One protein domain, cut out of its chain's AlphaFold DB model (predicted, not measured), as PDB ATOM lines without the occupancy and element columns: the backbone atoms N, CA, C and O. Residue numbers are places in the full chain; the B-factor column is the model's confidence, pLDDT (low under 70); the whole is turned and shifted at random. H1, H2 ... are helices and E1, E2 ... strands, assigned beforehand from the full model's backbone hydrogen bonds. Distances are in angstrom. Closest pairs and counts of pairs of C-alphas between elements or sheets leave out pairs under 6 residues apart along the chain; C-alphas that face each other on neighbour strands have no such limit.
ATOM      1  N   LYS A   3      -6.851 -68.413 -44.600       88.75
ATOM      2  CA  LYS A   3      -6.743 -69.268 -43.392       88.75
ATOM      3  C   LYS A   3      -5.296 -69.628 -42.986       88.75
ATOM      4  O   LYS A   3      -5.080 -69.987 -41.839       88.75
ATOM      5  N   ARG A   4      -4.330 -69.572 -43.914       92.12
ATOM      6  CA  ARG A   4      -2.901 -69.883 -43.690       92.12
ATOM      7  C   ARG A   4      -2.057 -68.632 -43.400       92.12
ATOM      8  O   ARG A   4      -0.969 -68.755 -42.855       92.12
ATOM      9  N   PHE A   5      -2.552 -67.456 -43.780       93.94
ATOM     10  CA  PHE A   5      -1.829 -66.183 -43.750       93.94
ATOM     11  C   PHE A   5      -2.748 -65.119 -43.123       93.94
ATOM     12  O   PHE A   5      -3.433 -64.392 -43.852       93.94
ATOM     13  N   PRO A   6      -2.872 -65.099 -41.779       94.31
ATOM     14  CA  PRO A   6      -3.889 -64.311 -41.088       94.31
ATOM     15  C   PRO A   6      -3.621 -62.805 -41.166       94.31
ATOM     16  O   PRO A   6      -4.566 -62.043 -41.343       94.31
ATOM     17  N   ASN A   7      -2.354 -62.379 -41.136       96.25
ATOM     18  CA  ASN A   7      -1.962 -60.972 -41.293       96.25
ATOM     19  C   ASN A   7      -2.166 -60.486 -42.747       96.25
ATOM     20  O   ASN A   7      -2.199 -59.297 -43.035       96.25
ATOM     21  N   SER A   8      -2.338 -61.421 -43.686       96.19
ATOM     22  CA  SER A   8      -2.657 -61.165 -45.096       96.19
ATOM     23  C   SER A   8      -4.146 -61.305 -45.417       96.19
ATOM     24  O   SER A   8      -4.547 -61.096 -46.564       96.19
ATOM     25  N   LYS A   9      -4.982 -61.670 -44.433       96.12
ATOM     26  CA  LYS A   9      -6.426 -61.917 -44.585       96.12
ATOM     27  C   LYS A   9      -7.109 -60.788 -45.351       96.12
ATOM     28  O   LYS A   9      -7.750 -61.056 -46.360       96.12
ATOM     29  N   HIS A  10      -6.919 -59.541 -44.920       96.56
ATOM     30  CA  HIS A  10      -7.606 -58.390 -45.501       96.56
ATOM     31  C   HIS A  10      -7.237 -58.161 -46.975       96.56
ATOM     32  O   HIS A  10      -8.145 -58.063 -47.799       96.56
ATOM     33  N   PHE A  11      -5.949 -58.217 -47.340       96.75
ATOM     34  CA  PHE A  11      -5.505 -58.188 -48.745       96.75
ATOM     35  C   PHE A  11      -6.148 -59.309 -49.577       96.75
ATOM     36  O   PHE A  11      -6.609 -59.082 -50.692       96.75
ATOM     37  N   LEU A  12      -6.221 -60.519 -49.014       96.00
ATOM     38  CA  LEU A  12      -6.727 -61.711 -49.692       96.00
ATOM     39  C   LEU A  12      -8.264 -61.795 -49.773       96.00
ATOM     40  O   LEU A  12      -8.762 -62.629 -50.530       96.00
ATOM     41  N   THR A  13      -9.026 -61.001 -49.002       96.81
ATOM     42  CA  THR A  13     -10.502 -61.113 -48.957       96.81
ATOM     43  C   THR A  13     -11.310 -59.824 -49.128       96.81
ATOM     44  O   THR A  13     -12.521 -59.942 -49.321       96.81
ATOM     45  N   TYR A  14     -10.719 -58.619 -49.130       96.31
ATOM     46  CA  TYR A  14     -11.497 -57.363 -49.203       96.31
ATOM     47  C   TYR A  14     -12.434 -57.289 -50.427       96.31
ATOM     48  O   TYR A  14     -13.583 -56.881 -50.295       96.31
ATOM     49  N   ARG A  15     -11.988 -57.774 -51.598       95.94
ATOM     50  CA  ARG A  15     -12.748 -57.740 -52.870       95.94
ATOM     51  C   ARG A  15     -14.022 -58.594 -52.882       95.94
ATOM     52  O   ARG A  15     -14.863 -58.407 -53.754       95.94
ATOM     53  N   HIS A  16     -14.138 -59.564 -51.973       96.38
ATOM     54  CA  HIS A  16     -15.172 -60.611 -52.020       96.38
ATOM     55  C   HIS A  16     -15.860 -60.858 -50.669       96.38
ATOM     56  O   HIS A  16     -16.712 -61.735 -50.555       96.38
ATOM     57  N   SER A  17     -15.504 -60.100 -49.631       97.06
ATOM     58  CA  SER A  17     -16.104 -60.200 -48.305       97.06
ATOM     59  C   SER A  17     -16.346 -58.806 -47.751       97.06
ATOM     60  O   SER A  17     -15.417 -58.145 -47.289       97.06
ATOM     61  N   LEU A  18     -17.612 -58.376 -47.740       97.62
ATOM     62  CA  LEU A  18     -18.021 -57.084 -47.176       97.62
ATOM     63  C   LEU A  18     -17.543 -56.918 -45.724       97.62
ATOM     64  O   LEU A  18     -17.114 -55.838 -45.342       97.62
ATOM     65  N   ARG A  19     -17.505 -58.007 -44.944       97.50
ATOM     66  CA  ARG A  19     -16.936 -58.033 -43.585       97.50
ATOM     67  C   ARG A  19     -15.440 -57.695 -43.552       97.50
ATOM     68  O   ARG A  19     -15.001 -57.029 -42.629       97.50
ATOM     69  N   SER A  20     -14.681 -58.144 -44.553       97.19
ATOM     70  CA  SER A  20     -13.241 -57.878 -44.712       97.19
ATOM     71  C   SER A  20     -12.925 -56.516 -45.336       97.19
ATOM     72  O   SER A  20     -11.760 -56.127 -45.342       97.19
ATOM     73  N   TYR A  21     -13.912 -55.842 -45.929       98.00
ATOM     74  CA  TYR A  21     -13.777 -54.473 -46.424       98.00
ATOM     75  C   TYR A  21     -14.204 -53.474 -45.344       98.00
ATOM     76  O   TYR A  21     -13.467 -52.543 -45.044       98.00
ATOM     77  N   ALA A  22     -15.340 -53.720 -44.682       97.56
ATOM     78  CA  ALA A  22     -15.863 -52.883 -43.605       97.56
ATOM     79  C   ALA A  22     -14.918 -52.774 -42.394       97.56
ATOM     80  O   ALA A  22     -14.787 -51.686 -41.844       97.56
ATOM     81  N   SER A  23     -14.216 -53.854 -42.013       97.25
ATOM     82  CA  SER A  23     -13.252 -53.831 -40.898       97.25
ATOM     83  C   SER A  23     -12.104 -52.834 -41.107       97.25
ATOM     84  O   SER A  23     -11.615 -52.250 -40.141       97.25
ATOM     85  N   ILE A  24     -11.699 -52.611 -42.362       97.69
ATOM     86  CA  ILE A  24     -10.588 -51.729 -42.763       97.69
ATOM     87  C   ILE A  24     -11.072 -50.409 -43.391       97.69
ATOM     88  O   ILE A  24     -10.273 -49.634 -43.904       97.69
ATOM     89  N   LEU A  25     -12.386 -50.156 -43.404       97.56
ATOM     90  CA  LEU A  25     -12.998 -49.052 -44.154       97.56
ATOM     91  C   LEU A  25     -12.683 -47.668 -43.572       97.56
ATOM     92  O   LEU A  25     -12.782 -46.662 -44.274       97.56
ATOM     93  N   TYR A  26     -12.299 -47.627 -42.300       97.50
ATOM     94  CA  TYR A  26     -11.894 -46.428 -41.580       97.50
ATOM     95  C   TYR A  26     -10.482 -46.618 -41.026       97.50
ATOM     96  O   TYR A  26     -10.128 -47.728 -40.632       97.50
ATOM     97  N   LEU A  27      -9.674 -45.555 -40.999       96.44
ATOM     98  CA  LEU A  27      -8.305 -45.607 -40.465       96.44
ATOM     99  C   LEU A  27      -8.310 -45.764 -38.937       96.44
ATOM    100  O   LEU A  27      -7.455 -46.443 -38.371       96.44
ATOM    101  N   ARG A  28      -9.291 -45.129 -38.293       94.62
ATOM    102  CA  ARG A  28      -9.604 -45.179 -36.865       94.62
ATOM    103  C   ARG A  28     -11.118 -45.323 -36.717       94.62
ATOM    104  O   ARG A  28     -11.860 -44.495 -37.249       94.62
ATOM    105  N   LEU A  29     -11.589 -46.340 -36.000       90.94
ATOM    106  CA  LEU A  29     -12.966 -46.354 -35.495       90.94
ATOM    107  C   LEU A  29     -13.052 -45.526 -34.201       90.94
ATOM    108  O   LEU A  29     -12.048 -45.348 -33.514       90.94
ATOM    109  N   SER A  30     -14.241 -45.022 -33.881       89.44
ATOM    110  CA  SER A  30     -14.562 -44.467 -32.562       89.44
ATOM    111  C   SER A  30     -15.419 -45.481 -31.815       89.44
ATOM    112  O   SER A  30     -16.277 -46.102 -32.437       89.44
ATOM    113  N   ASP A  31     -15.242 -45.607 -30.501       86.44
ATOM    114  CA  ASP A  31     -16.012 -46.542 -29.664       86.44
ATOM    115  C   ASP A  31     -17.532 -46.283 -29.721       86.44
ATOM    116  O   ASP A  31     -18.335 -47.191 -29.525       86.44
ATOM    117  N   ALA A  32     -17.937 -45.053 -30.066       91.19
ATOM    118  CA  ALA A  32     -19.328 -44.656 -30.287       91.19
ATOM    119  C   ALA A  32     -19.897 -45.053 -31.672       91.19
ATOM    120  O   ALA A  32     -21.039 -44.717 -31.983       91.19
ATOM    121  N   PHE A  33     -19.126 -45.735 -32.527       93.00
ATOM    122  CA  PHE A  33     -19.544 -46.153 -33.867       93.00
ATOM    123  C   PHE A  33     -19.222 -47.631 -34.114       93.00
ATOM    124  O   PHE A  33     -18.065 -48.011 -34.255       93.00
ATOM    125  N   GLN A  34     -20.260 -48.459 -34.238       94.25
ATOM    126  CA  GLN A  34     -20.149 -49.900 -34.479       94.25
ATOM    127  C   GLN A  34     -20.777 -50.282 -35.825       94.25
ATOM    128  O   GLN A  34     -21.775 -49.700 -36.250       94.25
ATOM    129  N   ILE A  35     -20.220 -51.297 -36.495       95.94
ATOM    130  CA  ILE A  35     -20.740 -51.798 -37.775       95.94
ATOM    131  C   ILE A  35     -21.254 -53.225 -37.584       95.94
ATOM    132  O   ILE A  35     -20.475 -54.137 -37.321       95.94
ATOM    133  N   PHE A  36     -22.552 -53.457 -37.785       97.12
ATOM    134  CA  PHE A  36     -23.149 -54.795 -37.738       97.12
ATOM    135  C   PHE A  36     -23.458 -55.308 -39.147       97.12
ATOM    136  O   PHE A  36     -24.108 -54.634 -39.940       97.12
ATOM    137  N   LEU A  37     -23.051 -56.544 -39.455       97.69
ATOM    138  CA  LEU A  37     -23.415 -57.227 -40.699       97.69
ATOM    139  C   LEU A  37     -24.089 -58.560 -40.387       97.69
ATOM    140  O   LEU A  37     -23.433 -59.501 -39.933       97.69
ATOM    141  N   ARG A  38     -25.395 -58.627 -40.689       97.31
ATOM    142  CA  ARG A  38     -26.294 -59.769 -40.427       97.31
ATOM    143  C   ARG A  38     -26.325 -60.167 -38.941       97.31
ATOM    144  O   ARG A  38     -26.063 -61.317 -38.602       97.31
ATOM    145  N   GLY A  39     -26.596 -59.193 -38.068       96.31
ATOM    146  CA  GLY A  39     -26.720 -59.405 -36.617       96.31
ATOM    147  C   GLY A  39     -25.412 -59.738 -35.891       96.31
ATOM    148  O   GLY A  39     -25.447 -60.161 -34.743       96.31
ATOM    149  N   LYS A  40     -24.255 -59.582 -36.548       97.81
ATOM    150  CA  LYS A  40     -22.931 -59.791 -35.947       97.81
ATOM    151  C   LYS A  40     -22.066 -58.557 -36.161       97.81
ATOM    152  O   LYS A  40     -21.877 -58.146 -37.311       97.81
ATOM    153  N   GLU A  41     -21.526 -58.009 -35.082       96.94
ATOM    154  CA  GLU A  41     -20.569 -56.898 -35.095       96.94
ATOM    155  C   GLU A  41     -19.362 -57.211 -35.992       96.94
ATOM    156  O   GLU A  41     -19.000 -58.377 -36.170       96.94
ATOM    157  N   ILE A  42     -18.773 -56.192 -36.612       96.88
ATOM    158  CA  ILE A  42     -17.534 -56.260 -37.383       96.88
ATOM    159  C   ILE A  42     -16.439 -55.568 -36.574       96.88
ATOM    160  O   ILE A  42     -16.373 -54.343 -36.540       96.88
ATOM    161  N   GLU A  43     -15.552 -56.368 -35.987       94.94
ATOM    162  CA  GLU A  43     -14.292 -55.898 -35.406       94.94
ATOM    163  C   GLU A  43     -13.539 -55.013 -36.417       94.94
ATOM    164  O   GLU A  43     -13.262 -55.432 -37.549       94.94
ATOM    165  N   HIS A  44     -13.204 -53.785 -36.015       96.50
ATOM    166  CA  HIS A  44     -12.319 -52.924 -36.794       96.50
ATOM    167  C   HIS A  44     -10.890 -53.473 -36.766       96.50
ATOM    168  O   HIS A  44     -10.390 -53.919 -35.736       96.50
ATOM    169  N   HIS A  45     -10.223 -53.421 -37.917       96.69
ATOM    170  CA  HIS A  45      -8.869 -53.920 -38.089       96.69
ATOM    171  C   HIS A  45      -7.950 -52.830 -38.636       96.69
ATOM    172  O   HIS A  45      -8.041 -52.438 -39.800       96.69
ATOM    173  N   ASN A  46      -7.005 -52.384 -37.814       96.56
ATOM    174  CA  ASN A  46      -5.954 -51.471 -38.244       96.56
ATOM    175  C   ASN A  46      -4.840 -52.254 -38.970       96.56
ATOM    176  O   ASN A  46      -4.100 -53.015 -38.343       96.56
ATOM    177  N   ILE A  47      -4.675 -52.021 -40.277       97.75
ATOM    178  CA  ILE A  47      -3.651 -52.650 -41.141       97.75
ATOM    179  C   ILE A  47      -2.215 -52.487 -40.596       97.75
ATOM    180  O   ILE A  47      -1.364 -53.349 -40.814       97.75
ATOM    181  N   VAL A  48      -1.918 -51.433 -39.827       97.56
ATOM    182  CA  VAL A  48      -0.599 -51.236 -39.192       97.56
ATOM    183  C   VAL A  48      -0.294 -52.328 -38.149       97.56
ATOM    184  O   VAL A  48       0.870 -52.542 -37.801       97.56
ATOM    185  N   THR A  49      -1.295 -53.075 -37.670       97.00
ATOM    186  CA  THR A  49      -1.095 -54.253 -36.806       97.00
ATOM    187  C   THR A  49      -0.580 -55.479 -37.568       97.00
ATOM    188  O   THR A  49       0.133 -56.287 -36.971       97.00
ATOM    189  N   ASP A  50      -0.832 -55.594 -38.877       96.69
ATOM    190  CA  ASP A  50      -0.333 -56.692 -39.724       96.69
ATOM    191  C   ASP A  50       1.164 -56.550 -40.055       96.69
ATOM    192  O   ASP A  50       1.796 -57.499 -40.526       96.69
ATOM    193  N   MET A  51       1.741 -55.368 -39.816       97.50
ATOM    194  CA  MET A  51       3.110 -55.017 -40.197       97.50
ATOM    195  C   MET A  51       4.176 -55.449 -39.178       97.50
ATOM    196  O   MET A  51       4.002 -55.346 -37.961       97.50
ATOM    197  N   MET A  52       5.345 -55.810 -39.704       96.88
ATOM    198  CA  MET A  52       6.637 -55.908 -39.025       96.88
ATOM    199  C   MET A  52       7.682 -55.029 -39.736       96.88
ATOM    200  O   MET A  52       7.479 -54.602 -40.872       96.88
ATOM    201  N   LEU A  53       8.808 -54.760 -39.060       96.50
ATOM    202  CA  LEU A  53       9.877 -53.868 -39.544       96.50
ATOM    203  C   LEU A  53       9.354 -52.476 -39.963       96.50
ATOM    204  O   LEU A  53       9.766 -51.938 -40.990       96.50
ATOM    205  N   LYS A  54       8.399 -51.934 -39.199       97.12
ATOM    206  CA  LYS A  54       7.698 -50.683 -39.517       97.12
ATOM    207  C   LYS A  54       8.677 -49.515 -39.644       97.12
ATOM    208  O   LYS A  54       9.617 -49.404 -38.858       97.12
ATOM    209  N   LYS A  55       8.416 -48.630 -40.601       97.44
ATOM    210  CA  LYS A  55       9.048 -47.318 -40.734       97.44
ATOM    211  C   LYS A  55       7.958 -46.282 -40.981       97.44
ATOM    212  O   LYS A  55       7.085 -46.498 -41.816       97.44
ATOM    213  N   GLU A  56       8.036 -45.161 -40.284       96.50
ATOM    214  CA  GLU A  56       7.190 -43.994 -40.525       96.50
ATOM    215  C   GLU A  56       7.976 -42.968 -41.348       96.50
ATOM    216  O   GLU A  56       9.185 -42.792 -41.164       96.50
ATOM    217  N   VAL A  57       7.312 -42.363 -42.334       92.44
ATOM    218  CA  VAL A  57       7.896 -41.382 -43.252       92.44
ATOM    219  C   VAL A  57       6.857 -40.311 -43.567       92.44
ATOM    220  O   VAL A  57       5.935 -40.541 -44.347       92.44
ATOM    221  N   THR A  58       7.029 -39.114 -43.013       92.06
ATOM    222  CA  THR A  58       6.243 -37.943 -43.409       92.06
ATOM    223  C   THR A  58       6.582 -37.543 -44.846       92.06
ATOM    224  O   THR A  58       7.745 -37.307 -45.188       92.06
ATOM    225  N   TYR A  59       5.568 -37.433 -45.700       88.69
ATOM    226  CA  TYR A  59       5.662 -36.782 -47.001       88.69
ATOM    227  C   TYR A  59       5.064 -35.377 -46.925       88.69
ATOM    228  O   TYR A  59       3.942 -35.192 -46.458       88.69
ATOM    229  N   ARG A  60       5.818 -34.397 -47.424       87.56
ATOM    230  CA  ARG A  60       5.364 -33.030 -47.687       87.56
ATOM    231  C   ARG A  60       5.639 -32.738 -49.166       87.56
ATOM    232  O   ARG A  60       6.808 -32.796 -49.558       87.56
ATOM    233  N   PRO A  61       4.619 -32.501 -50.008       79.19
ATOM    234  CA  PRO A  61       4.825 -32.033 -51.372       79.19
ATOM    235  C   PRO A  61       5.527 -30.670 -51.350       79.19
ATOM    236  O   PRO A  61       5.035 -29.725 -50.742       79.19
ATOM    237  N   VAL A  62       6.675 -30.560 -52.018       69.69
ATOM    238  CA  VAL A  62       7.325 -29.263 -52.244       69.69
ATOM    239  C   VAL A  62       6.678 -28.625 -53.474       69.69
ATOM    240  O   VAL A  62       6.528 -29.278 -54.510       69.69
ATOM    241  N   ALA A  63       6.261 -27.365 -53.358       57.84
ATOM    242  CA  ALA A  63       5.749 -26.610 -54.495       57.84
ATOM    243  C   ALA A  63       6.902 -26.173 -55.414       57.84
ATOM    244  O   ALA A  63       8.009 -25.899 -54.959       57.84
ATOM    245  N   THR A  64       6.621 -26.058 -56.711       53.31
ATOM    246  CA  THR A  64       7.585 -25.745 -57.788       53.31
ATOM    247  C   THR A  64       8.313 -24.408 -57.643       53.31
ATOM    248  O   THR A  64       9.275 -24.158 -58.352       53.31
ATOM    249  N   ASN A  65       7.870 -23.547 -56.727       53.69
ATOM    250  CA  ASN A  65       8.316 -22.163 -56.594       53.69
ATOM    251  C   ASN A  65       9.119 -21.930 -55.295       53.69
ATOM    252  O   ASN A  65       9.248 -20.792 -54.854       53.69
ATOM    253  N   GLY A  66       9.582 -22.996 -54.627       51.88
ATOM    254  CA  GLY A  66      10.363 -22.954 -53.376       51.88
ATOM    255  C   GLY A  66       9.573 -22.563 -52.116       51.88
ATOM    256  O   GLY A  66       9.846 -23.074 -51.032       51.88
ATOM    257  N   LEU A  67       8.556 -21.711 -52.253       48.59
ATOM    258  CA  LEU A  67       7.649 -21.321 -51.175       48.59
ATOM    259  C   LEU A  67       6.652 -22.457 -50.857       48.59
ATOM    260  O   LEU A  67       6.003 -22.955 -51.781       48.59
ATOM    261  N   PRO A  68       6.456 -22.853 -49.583       51.94
ATOM    262  CA  PRO A  68       5.436 -23.833 -49.220       51.94
ATOM    263  C   PRO A  68       4.027 -23.302 -49.515       51.94
ATOM    264  O   PRO A  68       3.508 -22.455 -48.785       51.94
ATOM    265  N   LYS A  69       3.381 -23.825 -50.564       57.94
ATOM    266  CA  LYS A  69       1.923 -23.731 -50.687       57.94
ATOM    267  C   LYS A  69       1.315 -24.660 -49.640       57.94
ATOM    268  O   LYS A  69       1.473 -25.871 -49.728       57.94
ATOM    269  N   ASP A  70       0.681 -24.039 -48.652       54.75
ATOM    270  CA  ASP A  70      -0.108 -24.637 -47.579       54.75
ATOM    271  C   ASP A  70       0.649 -25.625 -46.667       54.75
ATOM    272  O   ASP A  70       0.888 -26.787 -46.990       54.75
ATOM    273  N   SER A  71       0.934 -25.188 -45.432       59.78
ATOM    274  CA  SER A  71       1.572 -26.002 -44.371       59.78
ATOM    275  C   SER A  71       0.835 -27.325 -44.065       59.78
ATOM    276  O   SER A  71       1.407 -28.258 -43.494       59.78
ATOM    277  N   ASN A  72      -0.428 -27.413 -44.494       65.94
ATOM    278  CA  ASN A  72      -1.328 -28.553 -44.345       65.94
ATOM    279  C   ASN A  72      -1.103 -29.668 -45.389       65.94
ATOM    280  O   ASN A  72      -1.697 -30.737 -45.250       65.94
ATOM    281  N   MET A  73      -0.265 -29.471 -46.419       81.56
ATOM    282  CA  MET A  73       0.072 -30.527 -47.384       81.56
ATOM    283  C   MET A  73       1.028 -31.555 -46.757       81.56
ATOM    284  O   MET A  73       2.245 -31.522 -46.947       81.56
ATOM    285  N   VAL A  74       0.467 -32.477 -45.972       88.56
ATOM    286  CA  VAL A  74       1.198 -33.525 -45.248       88.56
ATOM    287  C   VAL A  74       0.479 -34.865 -45.397       88.56
ATOM    288  O   VAL A  74      -0.747 -34.926 -45.318       88.56
ATOM    289  N   ALA A  75       1.241 -35.938 -45.601       91.56
ATOM    290  CA  ALA A  75       0.769 -37.312 -45.460       91.56
ATOM    291  C   ALA A  75       1.818 -38.128 -44.705       91.56
ATOM    292  O   ALA A  75       2.936 -38.310 -45.191       91.56
ATOM    293  N   ASP A  76       1.461 -38.636 -43.529       93.31
ATOM    294  CA  ASP A  76       2.313 -39.554 -42.781       93.31
ATOM    295  C   ASP A  76       2.125 -40.978 -43.307       93.31
ATOM    296  O   ASP A  76       1.020 -41.524 -43.314       93.31
ATOM    297  N   VAL A  77       3.218 -41.563 -43.806       97.00
ATOM    298  CA  VAL A  77       3.224 -42.885 -44.435       97.00
ATOM    299  C   VAL A  77       3.854 -43.893 -43.484       97.00
ATOM    300  O   VAL A  77       5.064 -43.871 -43.252       97.00
ATOM    301  N   THR A  78       3.058 -44.828 -42.973       98.44
ATOM    302  CA  THR A  78       3.575 -46.025 -42.301       98.44
ATOM    303  C   THR A  78       3.790 -47.115 -43.345       98.44
ATOM    304  O   THR A  78       2.844 -47.541 -44.008       98.44
ATOM    305  N   ILE A  79       5.026 -47.593 -43.490       98.38
ATOM    306  CA  ILE A  79       5.399 -48.675 -44.409       98.38
ATOM    307  C   ILE A  79       6.018 -49.846 -43.640       98.38
ATOM    308  O   ILE A  79       6.785 -49.657 -42.694       98.38
ATOM    309  N   GLY A  80       5.675 -51.074 -44.028       98.25
ATOM    310  CA  GLY A  80       6.123 -52.283 -43.344       98.25
ATOM    311  C   GLY A  80       6.056 -53.523 -44.230       98.25
ATOM    312  O   GLY A  80       5.328 -53.563 -45.222       98.25
ATOM    313  N   PHE A  81       6.770 -54.578 -43.850       98.19
ATOM    314  CA  PHE A  81       6.476 -55.911 -44.371       98.19
ATOM    315  C   PHE A  81       5.271 -56.489 -43.624       98.19
ATOM    316  O   PHE A  81       5.230 -56.421 -42.399       98.19
ATOM    317  N   VAL A  82       4.313 -57.108 -44.316       97.50
ATOM    318  CA  VAL A  82       3.300 -57.943 -43.650       97.50
ATOM    319  C   VAL A  82       4.006 -59.068 -42.884       97.50
ATOM    320  O   VAL A  82       4.980 -59.633 -43.379       97.50
ATOM    321  N   LYS A  83       3.548 -59.421 -41.680       97.00
ATOM    322  CA  LYS A  83       4.155 -60.484 -40.845       97.00
ATOM    323  C   LYS A  83       4.290 -61.832 -41.571       97.00
ATOM    324  O   LYS A  83       5.246 -62.567 -41.333       97.00
ATOM    325  N   ASP A  84       3.394 -62.112 -42.515       96.12
ATOM    326  CA  ASP A  84       3.409 -63.317 -43.353       96.12
ATOM    327  C   ASP A  84       4.438 -63.255 -44.514       96.12
ATOM    328  O   ASP A  84       4.604 -64.231 -45.246       96.12
ATOM    329  N   ALA A  85       5.157 -62.139 -44.712       94.44
ATOM    330  CA  ALA A  85       6.051 -61.930 -45.861       94.44
ATOM    331  C   ALA A  85       7.217 -62.931 -45.945       94.44
ATOM    332  O   ALA A  85       7.737 -63.157 -47.037       94.44
ATOM    333  N   LYS A  86       7.577 -63.582 -44.828       93.19
ATOM    334  CA  LYS A  86       8.556 -64.688 -44.779       93.19
ATOM    335  C   LYS A  86       8.161 -65.891 -45.649       93.19
ATOM    336  O   LYS A  86       9.000 -66.723 -45.964       93.19
ATOM    337  N   PHE A  87       6.890 -65.989 -46.046       93.44
ATOM    338  CA  PHE A  87       6.386 -67.005 -46.975       93.44
ATOM    339  C   PHE A  87       6.403 -66.550 -48.449       93.44
ATOM    340  O   PHE A  87       5.833 -67.229 -49.301       93.44
ATOM    341  N   HIS A  88       7.019 -65.398 -48.754       91.50
ATOM    342  CA  HIS A  88       7.216 -64.826 -50.100       91.50
ATOM    343  C   HIS A  88       5.939 -64.671 -50.957       91.50
ATOM    344  O   HIS A  88       5.978 -64.650 -52.191       91.50
ATOM    345  N   ILE A  89       4.795 -64.530 -50.284       90.19
ATOM    346  CA  ILE A  89       3.475 -64.283 -50.872       90.19
ATOM    347  C   ILE A  89       3.413 -62.928 -51.599       90.19
ATOM    348  O   ILE A  89       3.992 -61.939 -51.147       90.19
ATOM    349  N   ASP A  90       2.667 -62.861 -52.705       90.88
ATOM    350  CA  ASP A  90       2.460 -61.627 -53.483       90.88
ATOM    351  C   ASP A  90       1.393 -60.716 -52.843       90.88
ATOM    352  O   ASP A  90       0.329 -60.453 -53.395       90.88
ATOM    353  N   VAL A  91       1.678 -60.273 -51.618       93.75
ATOM    354  CA  VAL A  91       0.898 -59.283 -50.863       93.75
ATOM    355  C   VAL A  91       1.669 -57.973 -50.890       93.75
ATOM    356  O   VAL A  91       2.773 -57.920 -50.357       93.75
ATOM    357  N   GLN A  92       1.126 -56.918 -51.495       96.06
ATOM    358  CA  GLN A  92       1.743 -55.589 -51.439       96.06
ATOM    359  C   GLN A  92       0.772 -54.459 -51.792       96.06
ATOM    360  O   GLN A  92      -0.225 -54.684 -52.473       96.06
ATOM    361  N   GLY A  93       1.118 -53.234 -51.391       97.56
ATOM    362  CA  GLY A  93       0.434 -52.004 -51.802       97.56
ATOM    363  C   GLY A  93       0.056 -51.081 -50.644       97.56
ATOM    364  O   GLY A  93       0.088 -51.467 -49.474       97.56
ATOM    365  N   PHE A  94      -0.305 -49.844 -50.981       98.44
ATOM    366  CA  PHE A  94      -0.646 -48.795 -50.019       98.44
ATOM    367  C   PHE A  94      -2.159 -48.685 -49.825       98.44
ATOM    368  O   PHE A  94      -2.906 -48.584 -50.792       98.44
ATOM    369  N   ASN A  95      -2.618 -48.682 -48.577       98.44
ATOM    370  CA  ASN A  95      -3.999 -48.363 -48.234       98.44
ATOM    371  C   ASN A  95      -4.097 -46.854 -48.015       98.44
ATOM    372  O   ASN A  95      -3.544 -46.336 -47.042       98.44
ATOM    373  N   VAL A  96      -4.747 -46.165 -48.953       98.25
ATOM    374  CA  VAL A  96      -4.837 -44.702 -48.966       98.25
ATOM    375  C   VAL A  96      -6.177 -44.265 -48.389       98.25
ATOM    376  O   VAL A  96      -7.237 -44.593 -48.935       98.25
ATOM    377  N   TYR A  97      -6.114 -43.513 -47.296       98.38
ATOM    378  CA  TYR A  97      -7.265 -42.935 -46.616       98.38
ATOM    379  C   TYR A  97      -7.356 -41.431 -46.901       98.38
ATOM    380  O   TYR A  97      -6.346 -40.766 -47.119       98.38
ATOM    381  N   HIS A  98      -8.570 -40.893 -46.863       97.19
ATOM    382  CA  HIS A  98      -8.864 -39.465 -46.927       97.19
ATOM    383  C   HIS A  98      -9.990 -39.164 -45.930       97.19
ATOM    384  O   HIS A  98     -11.047 -39.796 -45.980       97.19
ATOM    385  N   ARG A  99      -9.753 -38.229 -45.006       95.31
ATOM    386  CA  ARG A  99     -10.644 -37.829 -43.902       95.31
ATOM    387  C   ARG A  99     -11.180 -39.056 -43.158       95.31
ATOM    388  O   ARG A  99     -12.377 -39.334 -43.142       95.31
ATOM    389  N   ASN A 100     -10.250 -39.836 -42.606       96.75
ATOM    390  CA  ASN A 100     -10.455 -41.123 -41.930       96.75
ATOM    391  C   ASN A 100     -11.066 -42.271 -42.779       96.75
ATOM    392  O   ASN A 100     -11.147 -43.392 -42.284       96.75
ATOM    393  N   ARG A 101     -11.475 -42.061 -44.039       97.25
ATOM    394  CA  ARG A 101     -12.150 -43.062 -44.891       97.25
ATOM    395  C   ARG A 101     -11.192 -43.695 -45.904       97.25
ATOM    396  O   ARG A 101     -10.480 -42.980 -46.598       97.25
ATOM    397  N   LEU A 102     -11.204 -45.023 -46.034       98.25
ATOM    398  CA  LEU A 102     -10.444 -45.736 -47.066       98.25
ATOM    399  C   LEU A 102     -11.005 -45.411 -48.458       98.25
ATOM    400  O   LEU A 102     -12.195 -45.620 -48.702       98.25
ATOM    401  N   ILE A 103     -10.134 -44.936 -49.351       98.25
ATOM    402  CA  ILE A 103     -10.440 -44.678 -50.765       98.25
ATOM    403  C   ILE A 103      -9.848 -45.797 -51.621       98.25
ATOM    404  O   ILE A 103     -10.577 -46.516 -52.297       98.25
ATOM    405  N   LYS A 104      -8.524 -45.999 -51.536       97.44
ATOM    406  CA  LYS A 104      -7.789 -46.915 -52.421       97.44
ATOM    407  C   LYS A 104      -7.165 -48.072 -51.620       97.44
ATOM    408  O   LYS A 104      -6.102 -47.886 -51.021       97.44
ATOM    409  N   PRO A 105      -7.812 -49.256 -51.554       97.62
ATOM    410  CA  PRO A 105      -7.278 -50.431 -50.864       97.62
ATOM    411  C   PRO A 105      -6.081 -51.028 -51.614       97.62
ATOM    412  O   PRO A 105      -6.174 -51.317 -52.805       97.62
ATOM    413  N   PHE A 106      -4.982 -51.272 -50.896       97.56
ATOM    414  CA  PHE A 106      -3.778 -51.965 -51.383       97.56
ATOM    415  C   PHE A 106      -3.293 -51.527 -52.786       97.56
ATOM    416  O   PHE A 106      -2.995 -52.358 -53.644       97.56
ATOM    417  N   TRP A 107      -3.186 -50.216 -53.024       97.69
ATOM    418  CA  TRP A 107      -2.696 -49.633 -54.277       97.69
ATOM    419  C   TRP A 107      -1.283 -50.139 -54.608       97.69
ATOM    420  O   TRP A 107      -0.298 -49.797 -53.945       97.69
ATOM    421  N   ARG A 108      -1.184 -50.975 -55.649       96.38
ATOM    422  CA  ARG A 108       0.078 -51.455 -56.225       96.38
ATOM    423  C   ARG A 108       0.692 -50.343 -57.085       96.38
ATOM    424  O   ARG A 108       0.484 -50.320 -58.291       96.38
ATOM    425  N   VAL A 109       1.447 -49.446 -56.451       95.00
ATOM    426  CA  VAL A 109       2.202 -48.378 -57.143       95.00
ATOM    427  C   VAL A 109       3.445 -48.917 -57.868       95.00
ATOM    428  O   VAL A 109       3.810 -48.436 -58.933       95.00
ATOM    429  N   TRP A 110       4.095 -49.956 -57.324       93.56
ATOM    430  CA  TRP A 110       5.266 -50.591 -57.937       93.56
ATOM    431  C   TRP A 110       4.967 -52.032 -58.372       93.56
ATOM    432  O   TRP A 110       4.616 -52.897 -57.562       93.56
ATOM    433  N   THR A 111       5.174 -52.293 -59.663       89.44
ATOM    434  CA  THR A 111       5.149 -53.628 -60.271       89.44
ATOM    435  C   THR A 111       6.557 -53.977 -60.744       89.44
ATOM    436  O   THR A 111       7.032 -53.451 -61.747       89.44
ATOM    437  N   ALA A 112       7.252 -54.841 -60.002       86.44
ATOM    438  CA  ALA A 112       8.533 -55.402 -60.419       86.44
ATOM    439  C   ALA A 112       8.327 -56.703 -61.211       86.44
ATOM    440  O   ALA A 112       7.420 -57.473 -60.910       86.44
ATOM    441  N   ALA A 113       9.231 -57.005 -62.147       79.69
ATOM    442  CA  ALA A 113       9.236 -58.284 -62.870       79.69
ATOM    443  C   ALA A 113       9.661 -59.496 -62.001       79.69
ATOM    444  O   ALA A 113       9.550 -60.637 -62.438       79.69
ATOM    445  N   GLY A 114      10.165 -59.262 -60.782       84.81
ATOM    446  CA  GLY A 114      10.673 -60.293 -59.867       84.81
ATOM    447  C   GLY A 114       9.966 -60.316 -58.507       84.81
ATOM    448  O   GLY A 114       8.744 -60.199 -58.408       84.81
ATOM    449  N   SER A 115      10.746 -60.468 -57.434       89.25
ATOM    450  CA  SER A 115      10.287 -60.393 -56.035       89.25
ATOM    451  C   SER A 115      10.232 -58.967 -55.463       89.25
ATOM    452  O   SER A 115       9.783 -58.782 -54.332       89.25
ATOM    453  N   GLY A 116      10.673 -57.959 -56.227       91.62
ATOM    454  CA  GLY A 116      10.709 -56.556 -55.806       91.62
ATOM    455  C   GLY A 116       9.352 -56.048 -55.318       91.62
ATOM    456  O   GLY A 116       8.359 -56.151 -56.031       91.62
ATOM    457  N   GLY A 117       9.311 -55.524 -54.092       92.25
ATOM    458  CA  GLY A 117       8.102 -54.982 -53.467       92.25
ATOM    459  C   GLY A 117       7.193 -56.017 -52.791       92.25
ATOM    460  O   GLY A 117       6.369 -55.620 -51.965       92.25
ATOM    461  N   ARG A 118       7.363 -57.323 -53.052       95.25
ATOM    462  CA  ARG A 118       6.519 -58.378 -52.463       95.25
ATOM    463  C   ARG A 118       6.638 -58.422 -50.946       95.25
ATOM    464  O   ARG A 118       7.738 -58.427 -50.393       95.25
ATOM    465  N   GLY A 119       5.494 -58.518 -50.283       95.75
ATOM    466  CA  GLY A 119       5.352 -58.475 -48.834       95.75
ATOM    467  C   GLY A 119       5.243 -57.062 -48.255       95.75
ATOM    468  O   GLY A 119       4.949 -56.954 -47.070       95.75
ATOM    469  N   VAL A 120       5.471 -55.989 -49.028       97.69
ATOM    470  CA  VAL A 120       5.469 -54.610 -48.504       97.69
ATOM    471  C   VAL A 120       4.091 -53.979 -48.621       97.69
ATOM    472  O   VAL A 120       3.587 -53.740 -49.720       97.69
ATOM    473  N   ILE A 121       3.512 -53.657 -47.472       98.44
ATOM    474  CA  ILE A 121       2.251 -52.930 -47.343       98.44
ATOM    475  C   ILE A 121       2.497 -51.557 -46.718       98.44
ATOM    476  O   ILE A 121       3.424 -51.367 -45.929       98.44
ATOM    477  N   GLY A 122       1.645 -50.599 -47.065       98.25
ATOM    478  CA  GLY A 122       1.661 -49.270 -46.468       98.25
ATOM    479  C   GLY A 122       0.272 -48.783 -46.079       98.25
ATOM    480  O   GLY A 122      -0.745 -49.309 -46.539       98.25
ATOM    481  N   VAL A 123       0.249 -47.766 -45.226       98.56
ATOM    482  CA  VAL A 123      -0.934 -47.016 -44.791       98.56
ATOM    483  C   VAL A 123      -0.560 -45.538 -44.794       98.56
ATOM    484  O   VAL A 123       0.513 -45.182 -44.310       98.56
ATOM    485  N   LEU A 124      -1.429 -44.691 -45.343       98.00
ATOM    486  CA  LEU A 124      -1.310 -43.236 -45.254       98.00
ATOM    487  C   LEU A 124      -2.686 -42.567 -45.275       98.00
ATOM    488  O   LEU A 124      -3.612 -43.065 -45.918       98.00
ATOM    489  N   GLU A 125      -2.792 -41.416 -44.617       96.56
ATOM    490  CA  GLU A 125      -3.902 -40.476 -44.790       96.56
ATOM    491  C   GLU A 125      -3.417 -39.304 -45.659       96.56
ATOM    492  O   GLU A 125      -2.404 -38.680 -45.351       96.56
ATOM    493  N   ALA A 126      -4.096 -39.043 -46.778       94.62
ATOM    494  CA  ALA A 126      -3.670 -38.100 -47.814       94.62
ATOM    495  C   ALA A 126      -4.743 -37.021 -48.036       94.62
ATOM    496  O   ALA A 126      -5.417 -36.975 -49.061       94.62
ATOM    497  N   ASN A 127      -4.903 -36.137 -47.048       94.31
ATOM    498  CA  ASN A 127      -5.983 -35.138 -47.006       94.31
ATOM    499  C   ASN A 127      -5.818 -33.954 -47.984       94.31
ATOM    500  O   ASN A 127      -6.649 -33.054 -47.984       94.31
ATOM    501  N   PHE A 128      -4.771 -33.966 -48.814       91.19
ATOM    502  CA  PHE A 128      -4.493 -32.962 -49.847       91.19
ATOM    503  C   PHE A 128      -4.825 -33.427 -51.279       91.19
ATOM    504  O   PHE A 128      -4.579 -32.680 -52.224       91.19
ATOM    505  N   ILE A 129      -5.339 -34.649 -51.467       92.12
ATOM    506  CA  ILE A 129      -5.862 -35.137 -52.754       92.12
ATOM    507  C   ILE A 129      -7.348 -35.463 -52.620       92.12
ATOM    508  O   ILE A 129      -7.745 -36.217 -51.732       92.12
ATOM    509  N   GLU A 130      -8.168 -34.915 -53.515       91.94
ATOM    510  CA  GLU A 130      -9.612 -35.144 -53.482       91.94
ATOM    511  C   GLU A 130      -9.981 -36.513 -54.096       91.94
ATOM    512  O   GLU A 130      -9.457 -36.895 -55.154       91.94
ATOM    513  N   PRO A 131     -10.858 -37.296 -53.438       95.88
ATOM    514  CA  PRO A 131     -11.421 -38.515 -54.007       95.88
ATOM    515  C   PRO A 131     -12.299 -38.224 -55.227       95.88
ATOM    516  O   PRO A 131     -13.042 -37.246 -55.252       95.88
ATOM    517  N   ALA A 132     -12.298 -39.140 -56.194       94.25
ATOM    518  CA  ALA A 132     -13.237 -39.118 -57.308       94.25
ATOM    519  C   ALA A 132     -14.695 -39.292 -56.830       94.25
ATOM    520  O   ALA A 132     -14.962 -39.732 -55.708       94.25
ATOM    521  N   HIS A 133     -15.653 -38.995 -57.712       91.94
ATOM    522  CA  HIS A 133     -17.094 -38.959 -57.420       91.94
ATOM    523  C   HIS A 133     -17.655 -40.215 -56.711       91.94
ATOM    524  O   HIS A 133     -18.519 -40.102 -55.841       91.94
ATOM    525  N   ASP A 134     -17.164 -41.416 -57.041       92.31
ATOM    526  CA  ASP A 134     -17.579 -42.694 -56.429       92.31
ATOM    527  C   ASP A 134     -16.800 -43.072 -55.149       92.31
ATOM    528  O   ASP A 134     -17.130 -44.045 -54.459       92.31
ATOM    529  N   LYS A 135     -15.764 -42.292 -54.822       93.44
ATOM    530  CA  LYS A 135     -14.840 -42.463 -53.694       93.44
ATOM    531  C   LYS A 135     -14.109 -43.818 -53.696       93.44
ATOM    532  O   LYS A 135     -13.732 -44.294 -52.626       93.44
ATOM    533  N   GLN A 136     -13.913 -44.428 -54.875       93.19
ATOM    534  CA  GLN A 136     -13.119 -45.657 -55.073       93.19
ATOM    535  C   GLN A 136     -11.717 -45.394 -55.656       93.19
ATOM    536  O   GLN A 136     -10.844 -46.263 -55.601       93.19
ATOM    537  N   ASP A 137     -11.480 -44.199 -56.199       94.94
ATOM    538  CA  ASP A 137     -10.157 -43.692 -56.583       94.94
ATOM    539  C   ASP A 137     -10.070 -42.173 -56.302       94.94
ATOM    540  O   ASP A 137     -10.987 -41.591 -55.720       94.94
ATOM    541  N   PHE A 138      -8.971 -41.531 -56.690       94.19
ATOM    542  CA  PHE A 138      -8.719 -40.092 -56.584       94.19
ATOM    543  C   PHE A 138      -8.807 -39.388 -57.941       94.19
ATOM    544  O   PHE A 138      -8.681 -40.013 -58.998       94.19
ATOM    545  N   GLU A 139      -8.981 -38.068 -57.919       93.38
ATOM    546  CA  GLU A 139      -8.919 -37.254 -59.132       93.38
ATOM    547  C   GLU A 139      -7.523 -37.286 -59.779       93.38
ATOM    548  O   GLU A 139      -6.491 -37.230 -59.102       93.38
ATOM    549  N   ARG A 140      -7.481 -37.345 -61.119       92.50
ATOM    550  CA  ARG A 140      -6.243 -37.454 -61.916       92.50
ATOM    551  C   ARG A 140      -5.481 -36.127 -61.989       92.50
ATOM    552  O   ARG A 140      -5.415 -35.473 -63.026       92.50
ATOM    553  N   THR A 141      -4.893 -35.749 -60.862       89.75
ATOM    554  CA  THR A 141      -4.109 -34.524 -60.675       89.75
ATOM    555  C   THR A 141      -2.603 -34.782 -60.782       89.75
ATOM    556  O   THR A 141      -2.110 -35.882 -60.526       89.75
ATOM    557  N   THR A 142      -1.830 -33.737 -61.093       88.56
ATOM    558  CA  THR A 142      -0.355 -33.771 -61.015       88.56
ATOM    559  C   THR A 142       0.142 -34.044 -59.590       88.56
ATOM    560  O   THR A 142       1.199 -34.641 -59.396       88.56
ATOM    561  N   LEU A 143      -0.647 -33.663 -58.582       89.06
ATOM    562  CA  LEU A 143      -0.398 -33.922 -57.167       89.06
ATOM    563  C   LEU A 143      -0.531 -35.413 -56.811       89.06
ATOM    564  O   LEU A 143       0.337 -35.948 -56.120       89.06
ATOM    565  N   LEU A 144      -1.544 -36.107 -57.349       92.00
ATOM    566  CA  LEU A 144      -1.667 -37.565 -57.242       92.00
ATOM    567  C   LEU A 144      -0.470 -38.275 -57.898       92.00
ATOM    568  O   LEU A 144       0.100 -39.182 -57.295       92.00
ATOM    569  N   ALA A 145      -0.041 -37.831 -59.084       92.00
ATOM    570  CA  ALA A 145       1.120 -38.401 -59.773       92.00
ATOM    571  C   ALA A 145       2.434 -38.198 -58.988       92.00
ATOM    572  O   ALA A 145       3.249 -39.118 -58.886       92.00
ATOM    573  N   ARG A 146       2.628 -37.024 -58.363       91.94
ATOM    574  CA  ARG A 146       3.768 -36.755 -57.462       91.94
ATOM    575  C   ARG A 146       3.739 -37.644 -56.214       91.94
ATOM    576  O   ARG A 146       4.790 -38.147 -55.812       91.94
ATOM    577  N   LEU A 147       2.559 -37.891 -55.636       93.19
ATOM    578  CA  LEU A 147       2.395 -38.849 -54.540       93.19
ATOM    579  C   LEU A 147       2.728 -40.280 -54.991       93.19
ATOM    580  O   LEU A 147       3.491 -40.956 -54.307       93.19
ATOM    581  N   GLU A 148       2.223 -40.735 -56.141       95.75
ATOM    582  CA  GLU A 148       2.507 -42.076 -56.676       95.75
ATOM    583  C   GLU A 148       4.011 -42.283 -56.905       95.75
ATOM    584  O   GLU A 148       4.588 -43.235 -56.373       95.75
ATOM    585  N   ALA A 149       4.679 -41.346 -57.587       95.06
ATOM    586  CA  ALA A 149       6.127 -41.376 -57.790       95.06
ATOM    587  C   ALA A 149       6.901 -41.432 -56.458       95.06
ATOM    588  O   ALA A 149       7.850 -42.212 -56.310       95.06
ATOM    589  N   ARG A 150       6.466 -40.665 -55.446       94.75
ATOM    590  CA  ARG A 150       7.073 -40.696 -54.110       94.75
ATOM    591  C   ARG A 150       6.848 -42.031 -53.397       94.75
ATOM    592  O   ARG A 150       7.794 -42.539 -52.795       94.75
ATOM    593  N   LEU A 151       5.651 -42.616 -53.472       96.25
ATOM    594  CA  LEU A 151       5.340 -43.919 -52.873       96.25
ATOM    595  C   LEU A 151       6.119 -45.059 -53.545       96.25
ATOM    596  O   LEU A 151       6.624 -45.938 -52.846       96.25
ATOM    597  N   ILE A 152       6.308 -45.012 -54.871       96.62
ATOM    598  CA  ILE A 152       7.190 -45.935 -55.605       96.62
ATOM    599  C   ILE A 152       8.616 -45.859 -55.054       96.62
ATOM    600  O   ILE A 152       9.219 -46.896 -54.771       96.62
ATOM    601  N   GLN A 153       9.153 -44.649 -54.876       95.44
ATOM    602  CA  GLN A 153      10.503 -44.465 -54.349       95.44
ATOM    603  C   GLN A 153      10.618 -44.966 -52.900       95.44
ATOM    604  O   GLN A 153      11.486 -45.787 -52.607       95.44
ATOM    605  N   MET A 154       9.676 -44.590 -52.023       95.12
ATOM    606  CA  MET A 154       9.608 -45.109 -50.650       95.12
ATOM    607  C   MET A 154       9.568 -46.645 -50.607       95.12
ATOM    608  O   MET A 154      10.273 -47.246 -49.796       95.12
ATOM    609  N   GLN A 155       8.780 -47.294 -51.475       96.38
ATOM    610  CA  GLN A 155       8.666 -48.756 -51.510       96.38
ATOM    611  C   GLN A 155       9.958 -49.427 -52.007       96.38
ATOM    612  O   GLN A 155      10.360 -50.446 -51.443       96.38
ATOM    613  N   LYS A 156      10.633 -48.855 -53.016       95.69
ATOM    614  CA  LYS A 156      11.936 -49.335 -53.517       95.69
ATOM    615  C   LYS A 156      13.029 -49.236 -52.451       95.69
ATOM    616  O   LYS A 156      13.735 -50.219 -52.209       95.69
ATOM    617  N   ASP A 157      13.140 -48.088 -51.786       95.31
ATOM    618  CA  ASP A 157      14.150 -47.842 -50.749       95.31
ATOM    619  C   ASP A 157      13.904 -48.726 -49.520       95.31
ATOM    620  O   ASP A 157      14.810 -49.404 -49.031       95.31
ATOM    621  N   TYR A 158      12.650 -48.800 -49.061       96.69
ATOM    622  CA  TYR A 158      12.264 -49.650 -47.938       96.69
ATOM    623  C   TYR A 158      12.517 -51.139 -48.221       96.69
ATOM    624  O   TYR A 158      13.124 -51.821 -47.389       96.69
ATOM    625  N   TRP A 159      12.084 -51.639 -49.388       95.94
ATOM    626  CA  TRP A 159      12.266 -53.041 -49.768       95.94
ATOM    627  C   TRP A 159      13.749 -53.371 -49.933       95.94
ATOM    628  O   TRP A 159      14.232 -54.297 -49.291       95.94
ATOM    629  N   SER A 160      14.505 -52.597 -50.716       93.56
ATOM    630  CA  SER A 160      15.928 -52.881 -50.957       93.56
ATOM    631  C   SER A 160      16.786 -52.814 -49.684       93.56
ATOM    632  O   SER A 160      17.747 -53.578 -49.566       93.56
ATOM    633  N   GLY A 161      16.412 -51.976 -48.709       95.31
ATOM    634  CA  GLY A 161      17.053 -51.909 -47.395       95.31
ATOM    635  C   GLY A 161      16.692 -53.048 -46.431       95.31
ATOM    636  O   GLY A 161      17.498 -53.370 -45.564       95.31
ATOM    637  N   ASN A 162      15.521 -53.690 -46.563       96.00
ATOM    638  CA  ASN A 162      15.019 -54.658 -45.569       96.00
ATOM    639  C   ASN A 162      14.731 -56.073 -46.104       96.00
ATOM    640  O   ASN A 162      14.567 -56.985 -45.298       96.00
ATOM    641  N   ALA A 163      14.688 -56.305 -47.419       94.12
ATOM    642  CA  ALA A 163      14.270 -57.584 -48.010       94.12
ATOM    643  C   ALA A 163      15.139 -58.783 -47.572       94.12
ATOM    644  O   ALA A 163      14.615 -59.881 -47.368       94.12
ATOM    645  N   HIS A 164      16.431 -58.559 -47.316       93.56
ATOM    646  CA  HIS A 164      17.341 -59.574 -46.769       93.56
ATOM    647  C   HIS A 164      16.888 -60.102 -45.392       93.56
ATOM    648  O   HIS A 164      17.051 -61.282 -45.099       93.56
ATOM    649  N   ARG A 165      16.228 -59.265 -44.577       93.56
ATOM    650  CA  ARG A 165      15.690 -59.614 -43.245       93.56
ATOM    651  C   ARG A 165      14.438 -60.498 -43.314       93.56
ATOM    652  O   ARG A 165      13.975 -60.988 -42.287       93.56
ATOM    653  N   ILE A 166      13.871 -60.659 -44.511       94.25
ATOM    654  CA  ILE A 166      12.657 -61.439 -44.789       94.25
ATOM    655  C   ILE A 166      12.986 -62.803 -45.416       94.25
ATOM    656  O   ILE A 166      12.164 -63.710 -45.327       94.25
ATOM    657  N   GLY A 167      14.188 -62.962 -45.987       90.88
ATOM    658  CA  GLY A 167      14.618 -64.166 -46.711       90.88
ATOM    659  C   GLY A 167      14.836 -63.964 -48.216       90.88
ATOM    660  O   GLY A 167      15.203 -64.911 -48.910       90.88
TER     661      GLY A 167
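AT A GLANCE: This is residues 3 to 167 of the 429 residues of the protein "Morc6_S5 domain-containing protein" of Aegilops tauschii subsp. strangulata (UniProt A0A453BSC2). A twisted sheet of five strands makes the core, and one long helix, H4, lies slantwise over one face of it. The short helices H1 and H2 pack together at one end of the whole, next to the long link of residues 23 to 50, and the link of residues 60 to 74 between E1 and E2 makes the other end. The printed part has 165 residues, with four named helices and five named strands in the order H1 H2 E1 E2 H3 E3 E4 E5 H4; the sheet's order is E1 E2 E5 E3 E4, mixed. The class is mixed, helices and strands, with 78 residues, under half, in named elements. The whole is compact, with a radius of gyration of the C-alphas of 16.4 A and spans of 54 by 41 by 25 A.

HOW THE PARTS SIT: H1, residues 6 to 13, touches H2, residues 18 to 22; their closest C-alphas, of His 10 and Ser 20, are 5.7 A apart. E1, residues 51 to 59, and E2, residues 75 to 82, form an antiparallel hairpin, with N 55 and O 79 2.8 A apart. H3, residues 83 to 87, only grazes the sheet and touches H1, closest at the C-alphas of Asn 7 and Lys 83, 6.2 A. E3, residues 93 to 98, and E4, residues 101 to 107, form a second antiparallel hairpin, with N 98 and O 101 2.8 A apart. E5, residues 120 to 125, is antiparallel to E2, with N 78 and O 123 2.9 A apart, and parallel to E3, with N 95 and O 122 2.8 A apart. H4, residues 142 to 165, is over E2 at a height over the sheet of 8.0 A and at 35 degrees to E2 on the local plane. In H2 the O i to N i+4 pair is within hydrogen-bond range; the counts are 2 of 4 in H1, 18 of 20 in H4 and 0 of 1 in H3, where 1 of 2 O i to N i+3 pairs is within range.

IN THESE COORDINATES: H1 begins at C-alpha 6, (-3.889, -64.311, -41.088). E1 is 19.6 A long and bends by 74 degrees at residue 54; E2 is 20.9 A, E5 17.4 A, E3 16.4 A and E4 14.9 A. H4 is 35.2 A long, has a kink of 33 degrees near residue 159 and ends at C-alpha 165, (15.690, -59.614, -43.245).

THE WHOLE: The two C-alphas farthest apart, of Gly 39 and Asn 65, are 54.9 A apart. The printed part has no cut. The links H2 to E1, E1 to E2, E4 to E5 and E5 to H4 are long. The mean pLDDT of the printed part is 92.1, and residues 62 to 72 are under 70.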